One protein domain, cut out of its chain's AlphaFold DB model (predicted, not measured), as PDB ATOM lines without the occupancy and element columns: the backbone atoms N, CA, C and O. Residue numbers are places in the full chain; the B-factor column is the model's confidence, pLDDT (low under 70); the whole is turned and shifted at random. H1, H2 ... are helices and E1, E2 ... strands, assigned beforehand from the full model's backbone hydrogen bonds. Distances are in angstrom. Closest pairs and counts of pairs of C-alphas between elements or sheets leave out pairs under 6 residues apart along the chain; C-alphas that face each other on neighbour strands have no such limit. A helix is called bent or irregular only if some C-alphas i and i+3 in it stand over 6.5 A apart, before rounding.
ATOM      1  N   CYS A   5     -54.294  -7.206 -38.549       92.44
ATOM      2  CA  CYS A   5     -53.267  -6.395 -37.928       92.44
ATOM      3  C   CYS A   5     -52.681  -7.148 -36.731       92.44
ATOM      4  O   CYS A   5     -53.425  -7.577 -35.856       92.44
ATOM      5  N   VAL A   6     -51.359  -7.307 -36.679       92.31
ATOM      6  CA  VAL A   6     -50.699  -8.036 -35.581       92.31
ATOM      7  C   VAL A   6     -50.749  -7.296 -34.241       92.31
ATOM      8  O   VAL A   6     -50.553  -7.929 -33.212       92.31
ATOM      9  N   ILE A   7     -51.041  -5.991 -34.253       89.62
ATOM     10  CA  ILE A   7     -51.099  -5.148 -33.051       89.62
ATOM     11  C   ILE A   7     -52.545  -5.009 -32.560       89.62
ATOM     12  O   ILE A   7     -52.854  -5.422 -31.449       89.62
ATOM     13  N   CYS A   8     -53.460  -4.505 -33.396       91.50
ATOM     14  CA  CYS A   8     -54.857  -4.281 -32.990       91.50
ATOM     15  C   CYS A   8     -55.845  -5.380 -33.405       91.50
ATOM     16  O   CYS A   8     -57.025  -5.294 -33.081       91.50
ATOM     17  N   GLY A   9     -55.421  -6.394 -34.163       91.56
ATOM     18  CA  GLY A   9     -56.296  -7.487 -34.607       91.56
ATOM     19  C   GLY A   9     -57.317  -7.121 -35.692       91.56
ATOM     20  O   GLY A   9     -58.002  -8.017 -36.188       91.56
ATOM     21  N   ILE A  10     -57.407  -5.847 -36.093       90.56
ATOM     22  CA  ILE A  10     -58.376  -5.358 -37.084       90.56
ATOM     23  C   ILE A  10     -58.119  -6.013 -38.449       90.56
ATOM     24  O   ILE A  10     -56.981  -6.071 -38.933       90.56
ATOM     25  N   GLU A  11     -59.188  -6.517 -39.068       89.88
ATOM     26  CA  GLU A  11     -59.162  -7.050 -40.431       89.88
ATOM     27  C   GLU A  11     -59.200  -5.906 -41.453       89.88
ATOM     28  O   GLU A  11     -60.031  -5.003 -41.327       89.88
ATOM     29  N   PRO A  12     -58.346  -5.929 -42.492       86.19
ATOM     30  CA  PRO A  12     -58.447  -4.970 -43.571       86.19
ATOM     31  C   PRO A  12     -59.765  -5.207 -44.336       86.19
ATOM     32  O   PRO A  12     -60.128  -6.365 -44.586       86.19
ATOM     33  N   PRO A  13     -60.476  -4.138 -44.735       84.69
ATOM     34  CA  PRO A  13     -61.690  -4.268 -45.530       84.69
ATOM     35  C   PRO A  13     -61.396  -5.016 -46.839       84.69
ATOM     36  O   PRO A  13     -60.356  -4.798 -47.462       84.69
ATOM     37  N   SER A  14     -62.307  -5.905 -47.256       75.44
ATOM     38  CA  SER A  14     -62.094  -6.797 -48.416       75.44
ATOM     39  C   SER A  14     -61.870  -6.044 -49.735       75.44
ATOM     40  O   SER A  14     -61.191  -6.567 -50.613       75.44
ATOM     41  N   ASP A  15     -62.336  -4.796 -49.826       64.69
ATOM     42  CA  ASP A  15     -62.256  -3.964 -51.033       64.69
ATOM     43  C   ASP A  15     -61.054  -3.003 -51.039       64.69
ATOM     44  O   ASP A  15     -60.870  -2.222 -51.975       64.69
ATOM     45  N   ALA A  16     -60.188  -3.051 -50.019       58.97
ATOM     46  CA  ALA A  16     -58.997  -2.205 -49.924       58.97
ATOM     47  C   ALA A  16     -57.845  -2.724 -50.805       58.97
ATOM     48  O   ALA A  16     -56.695  -2.844 -50.379       58.97
ATOM     49  N   CYS A  17     -58.138  -3.011 -52.070       51.47
ATOM     50  CA  CYS A  17     -57.142  -3.298 -53.090       51.47
ATOM     51  C   CYS A  17     -56.474  -1.977 -53.524       51.47
ATOM     52  O   CYS A  17     -56.717  -1.466 -54.609       51.47
ATOM     53  N   GLY A  18     -55.669  -1.371 -52.639       51.97
ATOM     54  CA  GLY A  18     -54.750  -0.285 -53.012       51.97
ATOM     55  C   GLY A  18     -54.767   0.995 -52.171       51.97
ATOM     56  O   GLY A  18     -53.903   1.847 -52.379       51.97
ATOM     57  N   LYS A  19     -55.667   1.169 -51.196       49.88
ATOM     58  CA  LYS A  19     -55.655   2.379 -50.353       49.88
ATOM     59  C   LYS A  19     -54.954   2.132 -49.023       49.88
ATOM     60  O   LYS A  19     -55.583   1.668 -48.090       49.88
ATOM     61  N   ARG A  20     -53.654   2.455 -49.020       57.19
ATOM     62  CA  ARG A  20     -52.732   2.973 -47.976       57.19
ATOM     63  C   ARG A  20     -52.866   2.564 -46.494       57.19
ATOM     64  O   ARG A  20     -51.866   2.691 -45.811       57.19
ATOM     65  N   THR A  21     -53.986   2.061 -45.977       75.75
ATOM     66  CA  THR A  21     -54.252   1.873 -44.537       75.75
ATOM     67  C   THR A  21     -53.528   0.705 -43.884       75.75
ATOM     68  O   THR A  21     -53.379   0.719 -42.666       75.75
ATOM     69  N   PHE A  22     -53.035  -0.272 -44.650       86.19
ATOM     70  CA  PHE A  22     -52.340  -1.437 -44.103       86.19
ATOM     71  C   PHE A  22     -51.078  -1.780 -44.893       86.19
ATOM     72  O   PHE A  22     -51.098  -1.895 -46.119       86.19
ATOM     73  N   HIS A  23     -49.990  -2.019 -44.167       89.31
ATOM     74  CA  HIS A  23     -48.737  -2.553 -44.679       89.31
ATOM     75  C   HIS A  23     -48.635  -4.050 -44.394       89.31
ATOM     76  O   HIS A  23     -49.058  -4.535 -43.347       89.31
ATOM     77  N   TYR A  24     -48.063  -4.796 -45.329       92.38
ATOM     78  CA  TYR A  24     -47.792  -6.221 -45.178       92.38
ATOM     79  C   TYR A  24     -46.519  -6.592 -45.946       92.38
ATOM     80  O   TYR A  24     -46.204  -5.943 -46.949       92.38
ATOM     81  N   PRO A  25     -45.789  -7.628 -45.506       93.44
ATOM     82  CA  PRO A  25     -44.581  -8.073 -46.183       93.44
ATOM     83  C   PRO A  25     -44.929  -8.672 -47.550       93.44
ATOM     84  O   PRO A  25     -45.696  -9.635 -47.655       93.44
ATOM     85  N   LYS A  26     -44.353  -8.107 -48.611       92.56
ATOM     86  CA  LYS A  26     -44.532  -8.570 -49.994       92.56
ATOM     87  C   LYS A  26     -43.595  -9.730 -50.300       92.56
ATOM     88  O   LYS A  26     -43.966 -10.657 -51.018       92.56
ATOM     89  N   THR A  27     -42.398  -9.721 -49.713       95.50
ATOM     90  CA  THR A  27     -41.369 -10.743 -49.950       95.50
ATOM     91  C   THR A  27     -41.163 -11.657 -48.738       95.50
ATOM     92  O   THR A  27     -41.372 -11.264 -47.591       95.50
ATOM     93  N   LYS A  28     -40.675 -12.886 -48.965       95.25
ATOM     94  CA  LYS A  28     -40.281 -13.798 -47.869       95.25
ATOM     95  C   LYS A  28     -39.155 -13.224 -47.000       95.25
ATOM     96  O   LYS A  28     -39.071 -13.533 -45.815       95.25
ATOM     97  N   LYS A  29     -38.287 -12.387 -47.586       94.19
ATOM     98  CA  LYS A  29     -37.213 -11.694 -46.860       94.19
ATOM     99  C   LYS A  29     -37.791 -10.679 -45.870       94.19
ATOM    100  O   LYS A  29     -37.402 -10.701 -44.709       94.19
ATOM    101  N   GLU A  30     -38.766  -9.875 -46.293       92.94
ATOM    102  CA  GLU A  30     -39.496  -8.955 -45.406       92.94
ATOM    103  C   GLU A  30     -40.255  -9.704 -44.313       92.94
ATOM    104  O   GLU A  30     -40.150  -9.344 -43.146       92.94
ATOM    105  N   ALA A  31     -40.948 -10.794 -44.655       95.56
ATOM    106  CA  ALA A  31     -41.663 -11.600 -43.666       95.56
ATOM    107  C   ALA A  31     -40.719 -12.191 -42.599       95.56
ATOM    108  O   ALA A  31     -41.098 -12.294 -41.436       95.56
ATOM    109  N   ARG A  32     -39.470 -12.523 -42.959       95.19
ATOM    110  CA  ARG A  32     -38.441 -12.963 -42.003       95.19
ATOM    111  C   ARG A  32     -37.937 -11.824 -41.112       95.19
ATOM    112  O   ARG A  32     -37.648 -12.066 -39.946       95.19
ATOM    113  N   ILE A  33     -37.830 -10.601 -41.637       92.69
ATOM    114  CA  ILE A  33     -37.531  -9.418 -40.813       92.69
ATOM    115  C   ILE A  33     -38.666  -9.212 -39.811       92.69
ATOM    116  O   ILE A  33     -38.401  -9.129 -38.622       92.69
ATOM    117  N   TRP A  34     -39.918  -9.259 -40.267       93.12
ATOM    118  CA  TRP A  34     -41.097  -9.127 -39.410       93.12
ATOM    119  C   TRP A  34     -41.168 -10.216 -38.339       93.12
ATOM    120  O   TRP A  34     -41.451  -9.918 -37.188       93.12
ATOM    121  N   GLN A  35     -40.861 -11.467 -38.690       94.75
ATOM    122  CA  GLN A  35     -40.783 -12.575 -37.734       94.75
ATOM    123  C   GLN A  35     -39.815 -12.276 -36.586       94.75
ATOM    124  O   GLN A  35     -40.111 -12.590 -35.437       94.75
ATOM    125  N   ARG A  36     -38.667 -11.667 -36.906       91.38
ATOM    126  CA  ARG A  36     -37.665 -11.265 -35.914       91.38
ATOM    127  C   ARG A  36     -38.143 -10.053 -35.123       91.38
ATOM    128  O   ARG A  36     -38.183 -10.154 -33.909       91.38
ATOM    129  N   SER A  37     -38.585  -8.989 -35.803       88.62
ATOM    130  CA  SER A  37     -39.113  -7.757 -35.196       88.62
ATOM    131  C   SER A  37     -40.260  -8.009 -34.215       88.62
ATOM    132  O   SER A  37     -40.394  -7.321 -33.215       88.62
ATOM    133  N   LEU A  38     -41.104  -9.002 -34.487       87.19
ATOM    134  CA  LEU A  38     -42.242  -9.358 -33.635       87.19
ATOM    135  C   LEU A  38     -41.892 -10.421 -32.584       87.19
ATOM    136  O   LEU A  38     -42.778 -10.881 -31.870       87.19
ATOM    137  N   ASN A  39     -40.629 -10.857 -32.515       90.62
ATOM    138  CA  ASN A  39     -40.173 -11.963 -31.669       90.62
ATOM    139  C   ASN A  39     -41.004 -13.257 -31.856       90.62
ATOM    140  O   ASN A  39     -41.233 -14.037 -30.933       90.62
ATOM    141  N   ALA A  40     -41.487 -13.493 -33.079       90.75
ATOM    142  CA  ALA A  40     -42.435 -14.548 -33.426       90.75
ATOM    143  C   ALA A  40     -41.735 -15.783 -34.022       90.75
ATOM    144  O   ALA A  40     -42.110 -16.287 -35.085       90.75
ATOM    145  N   HIS A  41     -40.695 -16.283 -33.350       90.88
ATOM    146  CA  HIS A  41     -39.834 -17.361 -33.862       90.88
ATOM    147  C   HIS A  41     -40.578 -18.669 -34.167       90.88
ATOM    148  O   HIS A  41     -40.205 -19.388 -35.093       90.88
ATOM    149  N   ASN A  42     -41.666 -18.938 -33.447       93.94
ATOM    150  CA  ASN A  42     -42.467 -20.154 -33.599       93.94
ATOM    151  C   ASN A  42     -43.481 -20.085 -34.755       93.94
ATOM    152  O   ASN A  42     -44.118 -21.087 -35.072       93.94
ATOM    153  N   ILE A  43     -43.658 -18.919 -35.388       94.44
ATOM    154  CA  ILE A  43     -44.620 -18.733 -36.481       94.44
ATOM    155  C   ILE A  43     -43.893 -18.882 -37.820       94.44
ATOM    156  O   ILE A  43     -42.918 -18.166 -38.054       94.44
ATOM    157  N   PRO A  44     -44.341 -19.756 -38.741       96.94
ATOM    158  CA  PRO A  44     -43.666 -19.932 -40.020       96.94
ATOM    159  C   PRO A  44     -43.723 -18.652 -40.864       96.94
ATOM    160  O   PRO A  44     -44.751 -17.978 -40.943       96.94
ATOM    161  N   VAL A  45     -42.623 -18.354 -41.563       96.44
ATOM    162  CA  VAL A  45     -42.476 -17.151 -42.409       96.44
ATOM    163  C   VAL A  45     -43.602 -17.038 -43.442       96.44
ATOM    164  O   VAL A  45     -44.104 -15.945 -43.700       96.44
ATOM    165  N   ASP A  46     -44.050 -18.168 -43.994       96.31
ATOM    166  CA  ASP A  46     -45.139 -18.202 -44.972       96.31
ATOM    167  C   ASP A  46     -46.498 -17.808 -44.356       96.31
ATOM    168  O   ASP A  46     -47.336 -17.232 -45.052       96.31
ATOM    169  N   ALA A  47     -46.719 -18.063 -43.060       95.81
ATOM    170  CA  ALA A  47     -47.926 -17.614 -42.362       95.81
ATOM    171  C   ALA A  47     -47.892 -16.104 -42.115       95.81
ATOM    172  O   ALA A  47     -48.886 -15.427 -42.374       95.81
ATOM    173  N   ILE A  48     -46.737 -15.562 -41.718       95.00
ATOM    174  CA  ILE A  48     -46.552 -14.113 -41.555       95.00
ATOM    175  C   ILE A  48     -46.785 -13.402 -42.890       95.00
ATOM    176  O   ILE A  48     -47.525 -12.422 -42.965       95.00
ATOM    177  N   GLN A  49     -46.234 -13.945 -43.978       95.06
ATOM    178  CA  GLN A  49     -46.414 -13.371 -45.307       95.06
ATOM    179  C   GLN A  49     -47.875 -13.374 -45.772       95.06
ATOM    180  O   GLN A  49     -48.297 -12.440 -46.455       95.06
ATOM    181  N   LYS A  50     -48.657 -14.409 -45.434       94.25
ATOM    182  CA  LYS A  50     -50.038 -14.573 -45.915       94.25
ATOM    183  C   LYS A  50     -51.092 -13.918 -45.025       94.25
ATOM    184  O   LYS A  50     -52.097 -13.455 -45.560       94.25
ATOM    185  N   TYR A  51     -50.877 -13.869 -43.712       94.31
ATOM    186  CA  TYR A  51     -51.934 -13.551 -42.744       94.31
ATOM    187  C   TYR A  51     -51.651 -12.330 -41.868       94.31
ATOM    188  O   TYR A  51     -52.578 -11.822 -41.241       94.31
ATOM    189  N   CYS A  52     -50.427 -11.804 -41.849       93.81
ATOM    190  CA  CYS A  52     -50.100 -10.632 -41.041       93.81
ATOM    191  C   CYS A  52     -50.150  -9.336 -41.865       93.81
ATOM    192  O   CYS A  52     -49.785  -9.304 -43.048       93.81
ATOM    193  N   CYS A  53     -50.592  -8.260 -41.217       93.38
ATOM    194  CA  CYS A  53     -50.428  -6.877 -41.656       93.38
ATOM    195  C   CYS A  53     -50.249  -5.940 -40.441       93.38
ATOM    196  O   CYS A  53     -50.354  -6.371 -39.294       93.38
ATOM    197  N   VAL A  54     -49.954  -4.664 -40.687       92.94
ATOM    198  CA  VAL A  54     -49.869  -3.575 -39.697       92.94
ATOM    199  C   VAL A  54     -50.646  -2.383 -40.259       92.94
ATOM    200  O   VAL A  54     -50.434  -2.035 -41.419       92.94
ATOM    201  N   CYS A  55     -51.571  -1.786 -39.501       90.69
ATOM    202  CA  CYS A  55     -52.275  -0.576 -39.952       90.69
ATOM    203  C   CYS A  55     -51.391   0.679 -39.822       90.69
ATOM    204  O   CYS A  55     -50.448   0.673 -39.032       90.69
ATOM    205  N   ILE A  56     -51.692   1.749 -40.578       87.38
ATOM    206  CA  ILE A  56     -50.896   2.998 -40.582       87.38
ATOM    207  C   ILE A  56     -50.669   3.544 -39.173       87.38
ATOM    208  O   ILE A  56     -49.555   3.951 -38.857       87.38
ATOM    209  N   GLU A  57     -51.700   3.510 -38.332       86.31
ATOM    210  CA  GLU A  57     -51.656   4.027 -36.960       86.31
ATOM    211  C   GLU A  57     -50.532   3.393 -36.130       86.31
ATOM    212  O   GLU A  57     -49.930   4.056 -35.291       86.31
ATOM    213  N   HIS A  58     -50.180   2.140 -36.423       87.44
ATOM    214  CA  HIS A  58     -49.124   1.421 -35.718       87.44
ATOM    215  C   HIS A  58     -47.784   1.372 -36.464       87.44
ATOM    216  O   HIS A  58     -46.826   0.805 -35.940       87.44
ATOM    217  N   ILE A  59     -47.663   1.956 -37.665       83.75
ATOM    218  CA  ILE A  59     -46.375   2.002 -38.383       83.75
ATOM    219  C   ILE A  59     -45.293   2.714 -37.561       83.75
ATOM    220  O   ILE A  59     -44.201   2.154 -37.479       83.75
ATOM    221  N   PRO A  60     -45.538   3.880 -36.923       77.19
ATOM    222  CA  PRO A  60     -44.505   4.545 -36.128       77.19
ATOM    223  C   PRO A  60     -43.968   3.647 -35.005       77.19
ATOM    224  O   PRO A  60     -42.756   3.506 -34.855       77.19
ATOM    225  N   GLN A  61     -44.864   2.964 -34.285       71.81
ATOM    226  CA  GLN A  61     -44.508   2.033 -33.210       71.81
ATOM    227  C   GLN A  61     -43.746   0.816 -33.749       71.81
ATOM    228  O   GLN A  61     -42.675   0.480 -33.252       71.81
ATOM    229  N   PHE A  62     -44.236   0.206 -34.831       74.25
ATOM    230  CA  PHE A  62     -43.598  -0.953 -35.455       74.25
ATOM    231  C   PHE A  62     -42.197  -0.638 -36.005       74.25
ATOM    232  O   PHE A  62     -41.277  -1.457 -35.902       74.25
ATOM    233  N   VAL A  63     -42.012   0.551 -36.590       76.94
ATOM    234  CA  VAL A  63     -40.706   1.018 -37.075       76.94
ATOM    235  C   VAL A  63     -39.757   1.244 -35.902       76.94
ATOM    236  O   VAL A  63     -38.624   0.768 -35.957       76.94
ATOM    237  N   GLN A  64     -40.215   1.892 -34.828       73.62
ATOM    238  CA  GLN A  64     -39.409   2.129 -33.628       73.62
ATOM    239  C   GLN A  64     -38.978   0.816 -32.956       73.62
ATOM    240  O   GLN A  64     -37.806   0.635 -32.635       73.62
ATOM    241  N   GLU A  65     -39.888  -0.148 -32.806       75.56
ATOM    242  CA  GLU A  65     -39.574  -1.474 -32.263       75.56
ATOM    243  C   GLU A  65     -38.593  -2.244 -33.151       75.56
ATOM    244  O   GLU A  65     -37.630  -2.834 -32.654       75.56
ATOM    245  N   THR A  66     -38.784  -2.187 -34.471       75.25
ATOM    246  CA  THR A  66     -37.868  -2.813 -35.431       75.25
ATOM    247  C   THR A  66     -36.475  -2.184 -35.365       75.25
ATOM    248  O   THR A  66     -35.482  -2.911 -35.404       75.25
ATOM    249  N   GLN A  67     -36.373  -0.859 -35.221       76.50
ATOM    250  CA  GLN A  67     -35.097  -0.158 -35.047       76.50
ATOM    251  C   GLN A  67     -34.427  -0.516 -33.717       76.50
ATOM    252  O   GLN A  67     -33.241  -0.840 -33.706       76.50
ATOM    253  N   ASN A  68     -35.185  -0.547 -32.618       75.75
ATOM    254  CA  ASN A  68     -34.685  -0.949 -31.303       75.75
ATOM    255  C   ASN A  68     -34.151  -2.386 -31.316       75.75
ATOM    256  O   ASN A  68     -33.096  -2.670 -30.751       75.75
ATOM    257  N   GLN A  69     -34.846  -3.302 -31.990       76.38
ATOM    258  CA  GLN A  69     -34.362  -4.670 -32.136       76.38
ATOM    259  C   GLN A  69     -33.152  -4.756 -33.064       76.38
ATOM    260  O   GLN A  69     -32.182  -5.426 -32.724       76.38
ATOM    261  N   ALA A  70     -33.147  -4.041 -34.190       73.50
ATOM    262  CA  ALA A  70     -31.982  -3.980 -35.069       73.50
ATOM    263  C   ALA A  70     -30.738  -3.423 -34.349       73.50
ATOM    264  O   ALA A  70     -29.641  -3.946 -34.543       73.50
ATOM    265  N   ALA A  71     -30.904  -2.423 -33.475       72.81
ATOM    266  CA  ALA A  71     -29.837  -1.883 -32.635       72.81
ATOM    267  C   ALA A  71     -29.298  -2.930 -31.647       72.81
ATOM    268  O   ALA A  71     -28.083  -3.110 -31.552       72.81
ATOM    269  N   LYS A  72     -30.188  -3.693 -30.993       73.50
ATOM    270  CA  LYS A  72     -29.797  -4.831 -30.142       73.50
ATOM    271  C   LYS A  72     -28.999  -5.878 -30.926       73.50
ATOM    272  O   LYS A  72     -27.980  -6.354 -30.442       73.50
ATOM    273  N   PHE A  73     -29.391  -6.181 -32.166       62.59
ATOM    274  CA  PHE A  73     -28.665  -7.145 -33.002       62.59
ATOM    275  C   PHE A  73     -27.310  -6.634 -33.496       62.59
ATOM    276  O   PHE A  73     -26.360  -7.415 -33.541       62.59
ATOM    277  N   LYS A  74     -27.188  -5.346 -33.837       66.00
ATOM    278  CA  LYS A  74     -25.916  -4.765 -34.300       66.00
ATOM    279  C   LYS A  74     -24.828  -4.826 -33.220       66.00
ATOM    280  O   LYS A  74     -23.657  -4.960 -33.558       66.00
ATOM    281  N   CYS A  75     -25.217  -4.807 -31.943       55.47
ATOM    282  CA  CYS A  75     -24.314  -5.017 -30.810       55.47
ATOM    283  C   CYS A  75     -23.789  -6.468 -30.729       55.47
ATOM    284  O   CYS A  75     -22.632  -6.685 -30.385       55.47
ATOM    285  N   CYS A  76     -24.586  -7.464 -31.131       54.75
ATOM    286  CA  CYS A  76     -24.231  -8.884 -31.014       54.75
ATOM    287  C   CYS A  76     -23.529  -9.486 -32.247       54.75
ATOM    288  O   CYS A  76     -22.981 -10.580 -32.155       54.75
TER     289      CYS A  76
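AT A GLANCE: This is residues 5 to 76 of the 419 residues of the protein "uncharacterized protein LOC115625244" of Drosophila lebanonensis (UniProt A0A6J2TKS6). H2, the short strand E1 and the long helix H3 make a bracket, and H1 stands crosswise in its opening, packing on H2 and reaching the side of H3. Before H1, a long stretch with no named element, residues 5 to 27, passes by E1; its residues 14 to 19 stick out, as do residues 71 to 76 of H3. The printed part has 72 residues, with three named helices and one named strand in the order H1, H2, E1, H3. The class is mostly helix. The whole is compact, with a radius of gyration of the C-alphas of 12.6 A, yet elongated, spanning 43 by 24 by 19 A.

HOW THE PARTS SIT: From Cys 5 to Thr 27 there is no named element, and residues 14 to 19 stand free. Residues 22 to 23 form a short antiparallel pairing with residues 54 to 55 of E1, residues 52 to 55, a strand that pairs with no named strand. H1, residues 28 to 37, touches H2, residues 45 to 51, about perpendicular at 89 degrees; their closest C-alphas, those of Ala 31 and Gln 49, are 5.3 A apart. H2 and E1 meet only through their link, and so do E1 and H3, residues 56 to 76. H1 and H3 only just touch, with 3 pairs of C-alphas within 8 A, and H3 does so with residues 65 to 69 alone. Their closest C-alphas are those of Ser 37 and Thr 66, 5.1 A apart, and their lines are about perpendicular at 81 degrees. H2 and H3 are apart, as are H1 and E1. Each O i to N i+4 pair is within hydrogen-bond range in H1 and H2; in H3, 14 of 17 are.

IN THESE COORDINATES: H1 begins at C-alpha 28 (-40.281, -13.798, -47.869) and measures 14.1 A from first to last C-alpha. H2 is 10.1 A long and E1 10.3 A, measured in the same way. H3 begins at C-alpha 56 (-50.896, 2.998, -40.582) and ends 30.7 A away at C-alpha 76 (-24.231, -8.884, -31.014). H3 is irregular: C-alphas 57 and 60 are 7.2 A apart.

THE WHOLE: The two C-alphas farthest apart, those of Asp 15 and Cys 76, are 43.3 A apart. Without the stretches that stand free, residues 14 to 19 and 71 to 76, the body spans 26 by 25 by 18 A. The printed part has no cut. The links from H2 to E1 and from E1 to H3 are tight, and the link from H1 to H2, 7 residues, is short. The mean pLDDT of the printed part is 83.6; residues 15 to 20 and 73 to 76 are under 70.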